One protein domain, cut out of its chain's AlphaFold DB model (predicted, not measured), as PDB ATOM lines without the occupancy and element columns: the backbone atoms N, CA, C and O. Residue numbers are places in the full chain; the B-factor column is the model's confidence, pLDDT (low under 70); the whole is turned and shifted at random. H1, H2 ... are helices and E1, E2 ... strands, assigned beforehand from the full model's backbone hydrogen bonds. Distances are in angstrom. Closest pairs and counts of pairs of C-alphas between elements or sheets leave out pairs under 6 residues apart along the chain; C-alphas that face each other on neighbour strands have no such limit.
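AT A GLANCE: This is residues 9 to 71 of the 81 residues of the protein "ATPase, P-type (Transporting), HAD superfamily, subfamily IC" of Paracoccus pantotrophus (UniProt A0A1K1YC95). A small compact head, a two-stranded hairpin of E1 and E2 with the short helices H1 and H2 packed on it, is followed by an arm, residues 55 to 71, that sticks out and ends in helix H3. The head spans 30 by 16 by 13 A without that arm, and the arm makes the length of the whole. The printed part has 63 residues, with three named helices and two named strands in the order H1, H2, E1, E2, H3; the sheet E1 - E2 is antiparallel and the class is mixed, helices and strands. The whole is extended, with a radius of gyration of the C-alphas of 17.8 A and spans of 57 by 16 by 13 A.

IN THESE COORDINATES: The printed part begins at Val 9. H1 holds residues 12 to 17 and is 8.7 A long from first to last C-alpha, with C-alpha 12 at (138.417, 161.377, 188.618). H2 holds residues 25 to 31 and is 9.9 A long. E1 holds residues 36 to 42 and is 20.4 A long, with C-alpha 36 at (142.904, 153.093, 192.574). E2 holds residues 45 to 52 and is 21.7 A long. H3 holds residues 60 to 69 and is 14.5 A long, with C-alpha 69 at (166.439, 129.268, 197.966).

HOW THE PARTS SIT: E1 and E2 form a hairpin, antiparallel with 158 degrees between their directions. N 38 and O 50, 2.9 A apart, and N 52 and O 36, 2.8 A apart, are within hydrogen-bond range. Residues 9 to 10 make a short antiparallel pairing with residues 39 to 40 of E1. The closest C-alphas of H1 and E1 are those of Pro 12 and Ala 39, 5.4 A apart. For H2 and E1 they are those of Lys 31 and Val 37, 6.0 A apart, and for H2 and E2 those of Ala 27 and Leu 49, 7.1 A apart. H1 and E2 are only just apart, at 8.4 A. H1 and H2 are close but not clearly touching: their closest C-alphas, of Pro 12 and Ala 27, are 6.4 A apart. They run opposite ways at a steep tilt of 36 degrees, only just beyond shallow. H3 is apart from H1, H2 and E1. In H1, H2 and H3 every O i to N i+4 pair is within hydrogen-bond range.

THE WHOLE: The two C-alphas farthest apart, those of Gln 43 and Leu 70, are 57.7 A apart. The printed part has no cut. The links H2 to E1 and E1 to E2 are tight, those of H1 to H2 and E2 to H3 are short, and no link is long. The mean pLDDT of the printed part is 93.8, and no printed residue is under 70.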
ATOM      1  N   VAL A   9     130.112 158.581 193.704       95.81
ATOM      2  CA  VAL A   9     131.467 158.028 193.663       95.81
ATOM      3  C   VAL A   9     131.766 157.670 192.215       95.81
ATOM      4  O   VAL A   9     131.008 156.918 191.600       95.81
ATOM      5  N   ALA A  10     132.829 158.237 191.655       95.44
ATOM      6  CA  ALA A  10     133.178 158.065 190.247       95.44
ATOM      7  C   ALA A  10     134.692 158.132 190.018       95.44
ATOM      8  O   ALA A  10     135.447 158.551 190.895       95.44
ATOM      9  N   SER A  11     135.147 157.750 188.821       95.25
ATOM     10  CA  SER A  11     136.537 157.992 188.421       95.25
ATOM     11  C   SER A  11     136.828 159.503 188.365       95.25
ATOM     12  O   SER A  11     135.918 160.277 188.051       95.25
ATOM     13  N   PRO A  12     138.075 159.952 188.613       95.56
ATOM     14  CA  PRO A  12     138.417 161.377 188.618       95.56
ATOM     15  C   PRO A  12     138.044 162.094 187.316       95.56
ATOM     16  O   PRO A  12     137.435 163.158 187.345       95.56
ATOM     17  N   GLY A  13     138.307 161.469 186.163       94.94
ATOM     18  CA  GLY A  13     137.928 162.031 184.864       94.94
ATOM     19  C   GLY A  13     136.411 162.157 184.675       94.94
ATOM     20  O   GLY A  13     135.940 163.156 184.135       94.94
ATOM     21  N   HIS A  14     135.628 161.183 185.153       95.00
ATOM     22  CA  HIS A  14     134.167 161.263 185.084       95.00
ATOM     23  C   HIS A  14     133.611 162.321 186.048       95.00
ATOM     24  O   HIS A  14     132.710 163.072 185.683       95.00
ATOM     25  N   ALA A  15     134.174 162.427 187.254       95.25
ATOM     26  CA  ALA A  15     133.801 163.457 188.216       95.25
ATOM     27  C   ALA A  15     134.108 164.867 187.690       95.25
ATOM     28  O   ALA A  15     133.237 165.728 187.767       95.25
ATOM     29  N   LEU A  16     135.275 165.083 187.072       95.00
ATOM     30  CA  LEU A  16     135.626 166.349 186.416       95.00
ATOM     31  C   LEU A  16     134.610 166.717 185.322       95.00
ATOM     32  O   LEU A  16     134.100 167.833 185.294       95.00
ATOM     33  N   ALA A  17     134.237 165.757 184.469       94.44
ATOM     34  CA  ALA A  17     133.249 165.974 183.408       94.44
ATOM     35  C   ALA A  17     131.850 166.357 183.935       94.44
ATOM     36  O   ALA A  17     131.095 167.032 183.239       94.44
ATOM     37  N   MET A  18     131.501 165.947 185.157       92.81
ATOM     38  CA  MET A  18     130.237 166.300 185.815       92.81
ATOM     39  C   MET A  18     130.332 167.555 186.700       92.81
ATOM     40  O   MET A  18     129.357 167.896 187.372       92.81
ATOM     41  N   GLY A  19     131.489 168.224 186.752       92.81
ATOM     42  CA  GLY A  19     131.741 169.329 187.686       92.81
ATOM     43  C   GLY A  19     131.785 168.884 189.153       92.81
ATOM     44  O   GLY A  19     131.545 169.680 190.048       92.81
ATOM     45  N   GLY A  20     132.018 167.597 189.412       92.88
ATOM     46  CA  GLY A  20     132.237 167.042 190.750       92.88
ATOM     47  C   GLY A  20     133.674 167.201 191.257       92.88
ATOM     48  O   GLY A  20     133.931 166.941 192.430       92.88
ATOM     49  N   LEU A  21     134.594 167.617 190.385       93.81
ATOM     50  CA  LEU A  21     135.963 168.029 190.687       93.81
ATOM     51  C   LEU A  21     136.264 169.328 189.936       93.81
ATOM     52  O   LEU A  21     135.773 169.502 188.821       93.81
ATOM     53  N   ASP A  22     137.098 170.188 190.523       91.88
ATOM     54  CA  ASP A  22     137.606 171.401 189.866       91.88
ATOM     55  C   ASP A  22     138.846 171.093 189.006       91.88
ATOM     56  O   ASP A  22     139.003 171.615 187.903       91.88
ATOM     57  N   ASP A  23     139.700 170.186 189.486       92.81
ATOM     58  CA  ASP A  23     140.823 169.610 188.756       92.81
ATOM     59  C   ASP A  23     141.056 168.144 189.169       92.81
ATOM     60  O   ASP A  23     140.439 167.633 190.106       92.81
ATOM     61  N   ALA A  24     141.922 167.442 188.435       92.00
ATOM     62  CA  ALA A  24     142.268 166.045 188.700       92.00
ATOM     63  C   ALA A  24     143.761 165.841 189.019       92.00
ATOM     64  O   ALA A  24     144.232 164.704 189.001       92.00
ATOM     65  N   ALA A  25     144.523 166.906 189.289       95.06
ATOM     66  CA  ALA A  25     145.980 166.821 189.408       95.06
ATOM     67  C   ALA A  25     146.407 165.928 190.583       95.06
ATOM     68  O   ALA A  25     147.256 165.052 190.417       95.06
ATOM     69  N   GLU A  26     145.773 166.100 191.746       94.81
ATOM     70  CA  GLU A  26     146.024 165.261 192.922       94.81
ATOM     71  C   GLU A  26     145.621 163.805 192.663       94.81
ATOM     72  O   GLU A  26     146.389 162.885 192.938       94.81
ATOM     73  N   ALA A  27     144.461 163.589 192.038       94.94
ATOM     74  CA  ALA A  27     143.991 162.247 191.724       94.94
ATOM     75  C   ALA A  27     144.937 161.504 190.766       94.94
ATOM     76  O   ALA A  27     145.209 160.321 190.969       94.94
ATOM     77  N   GLU A  28     145.470 162.183 189.747       94.19
ATOM     78  CA  GLU A  28     146.446 161.600 188.823       94.19
ATOM     79  C   GLU A  28     147.801 161.345 189.498       94.19
ATOM     80  O   GLU A  28     148.393 160.282 189.294       94.19
ATOM     81  N   ALA A  29     148.264 162.254 190.363       95.25
ATOM     82  CA  ALA A  29     149.486 162.051 191.142       95.25
ATOM     83  C   ALA A  29     149.378 160.835 192.080       95.25
ATOM     84  O   ALA A  29     150.329 160.061 192.196       95.25
ATOM     85  N   THR A  30     148.221 160.625 192.711       94.38
ATOM     86  CA  THR A  30     147.979 159.457 193.569       94.38
ATOM     87  C   THR A  30     147.805 158.172 192.756       94.38
ATOM     88  O   THR A  30     148.356 157.140 193.135       94.38
ATOM     89  N   LYS A  31     147.128 158.212 191.599       90.81
ATOM     90  CA  LYS A  31     147.041 157.056 190.682       90.81
ATOM     91  C   LYS A  31     148.416 156.586 190.215       90.81
ATOM     92  O   LYS A  31     148.652 155.382 190.139       90.81
ATOM     93  N   ALA A  32     149.340 157.516 189.968       90.75
ATOM     94  CA  ALA A  32     150.718 157.200 189.594       90.75
ATOM     95  C   ALA A  32     151.485 156.408 190.675       90.75
ATOM     96  O   ALA A  32     152.522 155.821 190.379       90.75
ATOM     97  N   GLN A  33     150.970 156.337 191.908       90.75
ATOM     98  CA  GLN A  33     151.517 155.529 193.005       90.75
ATOM     99  C   GLN A  33     150.898 154.118 193.077       90.75
ATOM    100  O   GLN A  33     150.844 153.517 194.154       90.75
ATOM    101  N   SER A  34     150.409 153.596 191.943       88.81
ATOM    102  CA  SER A  34     149.737 152.291 191.830       88.81
ATOM    103  C   SER A  34     148.508 152.169 192.738       88.81
ATOM    104  O   SER A  34     148.245 151.114 193.312       88.81
ATOM    105  N   MET A  35     147.764 153.267 192.895       92.06
ATOM    106  CA  MET A  35     146.527 153.300 193.674       92.06
ATOM    107  C   MET A  35     145.317 153.436 192.754       92.06
ATOM    108  O   MET A  35     145.331 154.183 191.774       92.06
ATOM    109  N   THR A  36     144.223 152.778 193.121       92.75
ATOM    110  CA  THR A  36     142.904 153.093 192.574       92.75
ATOM    111  C   THR A  36     142.382 154.338 193.275       92.75
ATOM    112  O   THR A  36     142.252 154.343 194.495       92.75
ATOM    113  N   VAL A  37     142.064 155.391 192.525       96.31
ATOM    114  CA  VAL A  37     141.538 156.645 193.083       96.31
ATOM    115  C   VAL A  37     140.137 156.900 192.552       96.31
ATOM    116  O   VAL A  37     139.913 156.859 191.341       96.31
ATOM    117  N   VAL A  38     139.205 157.199 193.455       96.88
ATOM    118  CA  VAL A  38     137.844 157.643 193.135       96.88
ATOM    119  C   VAL A  38     137.572 159.005 193.758       96.88
ATOM    120  O   VAL A  38     138.094 159.337 194.821       96.88
ATOM    121  N   ALA A  39     136.736 159.792 193.095       96.56
ATOM    122  CA  ALA A  39     136.265 161.074 193.587       96.56
ATOM    123  C   ALA A  39     134.881 160.931 194.214       96.56
ATOM    124  O   ALA A  39     134.011 160.246 193.667       96.56
ATOM    125  N   VAL A  40     134.683 161.607 195.343       95.94
ATOM    126  CA  VAL A  40     133.411 161.710 196.053       95.94
ATOM    127  C   VAL A  40     132.934 163.157 195.976       95.94
ATOM    128  O   VAL A  40     133.682 164.076 196.313       95.94
ATOM    129  N   PHE A  41     131.698 163.376 195.535       93.75
ATOM    130  CA  PHE A  41     131.140 164.720 195.347       93.75
ATOM    131  C   PHE A  41     129.615 164.742 195.542       93.75
ATOM    132  O   PHE A  41     128.972 163.691 195.570       93.75
ATOM    133  N   ASP A  42     129.037 165.937 195.685       91.69
ATOM    134  CA  ASP A  42     127.595 166.187 195.851       91.69
ATOM    135  C   ASP A  42     127.144 167.360 194.969       91.69
ATOM    136  O   ASP A  42     127.651 168.458 195.160       91.69
ATOM    137  N   GLN A  43     126.219 167.140 194.020       77.81
ATOM    138  CA  GLN A  43     125.550 168.173 193.204       77.81
ATOM    139  C   GLN A  43     126.506 169.287 192.725       77.81
ATOM    140  O   GLN A  43     126.180 170.466 192.817       77.81
ATOM    141  N   HIS A  44     127.687 168.903 192.218       75.81
ATOM    142  CA  HIS A  44     128.774 169.782 191.734       75.81
ATOM    143  C   HIS A  44     129.725 170.377 192.788       75.81
ATOM    144  O   HIS A  44     130.483 171.296 192.497       75.81
ATOM    145  N   ARG A  45     129.720 169.860 194.016       87.56
ATOM    146  CA  ARG A  45     130.704 170.201 195.047       87.56
ATOM    147  C   ARG A  45     131.633 169.013 195.314       87.56
ATOM    148  O   ARG A  45     131.141 167.979 195.784       87.56
ATOM    149  N   PRO A  46     132.953 169.165 195.111       92.31
ATOM    150  CA  PRO A  46     133.937 168.174 195.531       92.31
ATOM    151  C   PRO A  46     133.862 167.945 197.045       92.31
ATOM    152  O   PRO A  46     133.842 168.900 197.823       92.31
ATOM    153  N   LEU A  47     133.810 166.683 197.474       93.44
ATOM    154  CA  LEU A  47     133.899 166.312 198.892       93.44
ATOM    155  C   LEU A  47     135.269 165.722 199.235       93.44
ATOM    156  O   LEU A  47     135.744 165.911 200.353       93.44
ATOM    157  N   GLY A  48     135.904 165.026 198.289       93.62
ATOM    158  CA  GLY A  48     137.274 164.541 198.434       93.62
ATOM    159  C   GLY A  48     137.605 163.366 197.519       93.62
ATOM    160  O   GLY A  48     136.787 162.931 196.705       93.62
ATOM    161  N   LEU A  49     138.817 162.840 197.683       96.88
ATOM    162  CA  LEU A  49     139.306 161.651 196.994       96.88
ATOM    163  C   LEU A  49     139.415 160.479 197.973       96.88
ATOM    164  O   LEU A  49     139.740 160.657 199.147       96.88
ATOM    165  N   VAL A  50     139.178 159.270 197.471       96.81
ATOM    166  CA  VAL A  50     139.482 158.020 198.170       96.81
ATOM    167  C   VAL A  50     140.479 157.252 197.321       96.81
ATOM    168  O   VAL A  50     140.184 156.904 196.178       96.81
ATOM    169  N   ALA A  51     141.656 157.001 197.888       95.81
ATOM    170  CA  ALA A  51     142.696 156.189 197.283       95.81
ATOM    171  C   ALA A  51     142.750 154.823 197.974       95.81
ATOM    172  O   ALA A  51     142.767 154.743 199.203       95.81
ATOM    173  N   LEU A  52     142.764 153.760 197.178       93.75
ATOM    174  CA  LEU A  52     142.820 152.379 197.631       93.75
ATOM    175  C   LEU A  52     143.997 151.674 196.961       93.75
ATOM    176  O   LEU A  52     144.206 151.806 195.754       93.75
ATOM    177  N   ARG A  53     144.748 150.904 197.747       90.88
ATOM    178  CA  ARG A  53     145.851 150.078 197.264       90.88
ATOM    179  C   ARG A  53     145.809 148.722 197.944       90.88
ATOM    180  O   ARG A  53     145.664 148.663 199.164       90.88
ATOM    181  N   ASP A  54     146.021 147.677 197.157       88.75
ATOM    182  CA  ASP A  54     146.301 146.354 197.694       88.75
ATOM    183  C   ASP A  54     147.765 146.278 198.114       88.75
ATOM    184  O   ASP A  54     148.685 146.492 197.321       88.75
ATOM    185  N   GLU A  55     147.987 145.997 199.392       89.50
ATOM    186  CA  GLU A  55     149.327 145.780 199.918       89.50
ATOM    187  C   GLU A  55     149.648 144.285 199.911       89.50
ATOM    188  O   GLU A  55     148.803 143.467 200.296       89.50
ATOM    189  N   PRO A  56     150.867 143.893 199.498       89.12
ATOM    190  CA  PRO A  56     151.311 142.524 199.668       89.12
ATOM    191  C   PRO A  56     151.165 142.103 201.128       89.12
ATOM    192  O   PRO A  56     151.448 142.873 202.047       89.12
ATOM    193  N   ARG A  57     150.768 140.848 201.345       94.38
ATOM    194  CA  ARG A  57     150.768 140.267 202.690       94.38
ATOM    195  C   ARG A  57     152.148 140.421 203.327       94.38
ATOM    196  O   ARG A  57     153.165 140.291 202.646       94.38
ATOM    197  N   ALA A  58     152.176 140.613 204.643       95.75
ATOM    198  CA  ALA A  58     153.415 140.819 205.394       95.75
ATOM    199  C   ALA A  58     154.449 139.687 205.201       95.75
ATOM    200  O   ALA A  58     155.650 139.939 205.232       95.75
ATOM    201  N   ASP A  59     153.988 138.458 204.960       96.19
ATOM    202  CA  ASP A  59     154.811 137.260 204.760       96.19
ATOM    203  C   ASP A  59     155.209 137.000 203.294       96.19
ATOM    204  O   ASP A  59     156.029 136.122 203.019       96.19
ATOM    205  N   ALA A  60     154.674 137.761 202.333       95.94
ATOM    206  CA  ALA A  60     154.870 137.490 200.909       95.94
ATOM    207  C   ALA A  60     156.350 137.567 200.494       95.94
ATOM    208  O   ALA A  60     156.831 136.729 199.730       95.94
ATOM    209  N   ALA A  61     157.093 138.547 201.014       96.19
ATOM    210  CA  ALA A  61     158.507 138.716 200.686       96.19
ATOM    211  C   ALA A  61     159.364 137.535 201.174       96.19
ATOM    212  O   ALA A  61     160.237 137.062 200.440       96.19
ATOM    213  N   GLU A  62     159.087 137.042 202.383       97.81
ATOM    214  CA  GLU A  62     159.783 135.897 202.967       97.81
ATOM    215  C   GLU A  62     159.475 134.613 202.190       97.81
ATOM    216  O   GLU A  62     160.399 133.912 201.775       97.81
ATOM    217  N   ALA A  63     158.198 134.352 201.898       96.69
ATOM    218  CA  ALA A  63     157.783 133.185 201.122       96.69
ATOM    219  C   ALA A  63     158.468 133.140 199.741       96.69
ATOM    220  O   ALA A  63     158.996 132.107 199.326       96.69
ATOM    221  N   MET A  64     158.552 134.281 199.049       97.38
ATOM    222  CA  MET A  64     159.254 134.371 197.765       97.38
ATOM    223  C   MET A  64     160.767 134.133 197.894       97.38
ATOM    224  O   MET A  64     161.386 133.609 196.967       97.38
ATOM    225  N   ALA A  65     161.386 134.515 199.017       97.19
ATOM    226  CA  ALA A  65     162.800 134.239 199.277       97.19
ATOM    227  C   ALA A  65     163.053 132.746 199.524       97.19
ATOM    228  O   ALA A  65     164.021 132.201 198.993       97.19
ATOM    229  N   GLN A  66     162.158 132.080 200.255       98.00
ATOM    230  CA  GLN A  66     162.217 130.638 200.488       98.00
ATOM    231  C   GLN A  66     162.096 129.850 199.172       98.00
ATOM    232  O   GLN A  66     162.900 128.954 198.931       98.00
ATOM    233  N   LEU A  67     161.171 130.228 198.277       98.00
ATOM    234  CA  LEU A  67     161.045 129.602 196.950       98.00
ATOM    235  C   LEU A  67     162.330 129.733 196.121       98.00
ATOM    236  O   LEU A  67     162.798 128.748 195.552       98.00
ATOM    237  N   ARG A  68     162.952 130.919 196.114       97.19
ATOM    238  CA  ARG A  68     164.237 131.135 195.427       97.19
ATOM    239  C   ARG A  68     165.370 130.288 196.005       97.19
ATOM    240  O   ARG A  68     166.182 129.784 195.241       97.19
ATOM    241  N   ALA A  69     165.426 130.111 197.324       98.12
ATOM    242  CA  ALA A  69     166.439 129.268 197.966       98.12
ATOM    243  C   ALA A  69     166.305 127.780 197.594       98.12
ATOM    244  O   ALA A  69     167.283 127.041 197.660       98.12
ATOM    245  N   LEU A  70     165.104 127.357 197.186       98.12
ATOM    246  CA  LEU A  70     164.813 126.016 196.677       98.12
ATOM    247  C   LEU A  70     164.994 125.893 195.153       98.12
ATOM    248  O   LEU A  70     164.660 124.851 194.599       98.12
ATOM    249  N   ASP A  71     165.487 126.942 194.484       97.69
ATOM    250  CA  ASP A  71     165.595 127.039 193.019       97.69
ATOM    251  C   ASP A  71     164.238 126.898 192.293       97.69
ATOM    252  O   ASP A  71     164.136 126.401 191.172       97.69
TER     253      ASP A  71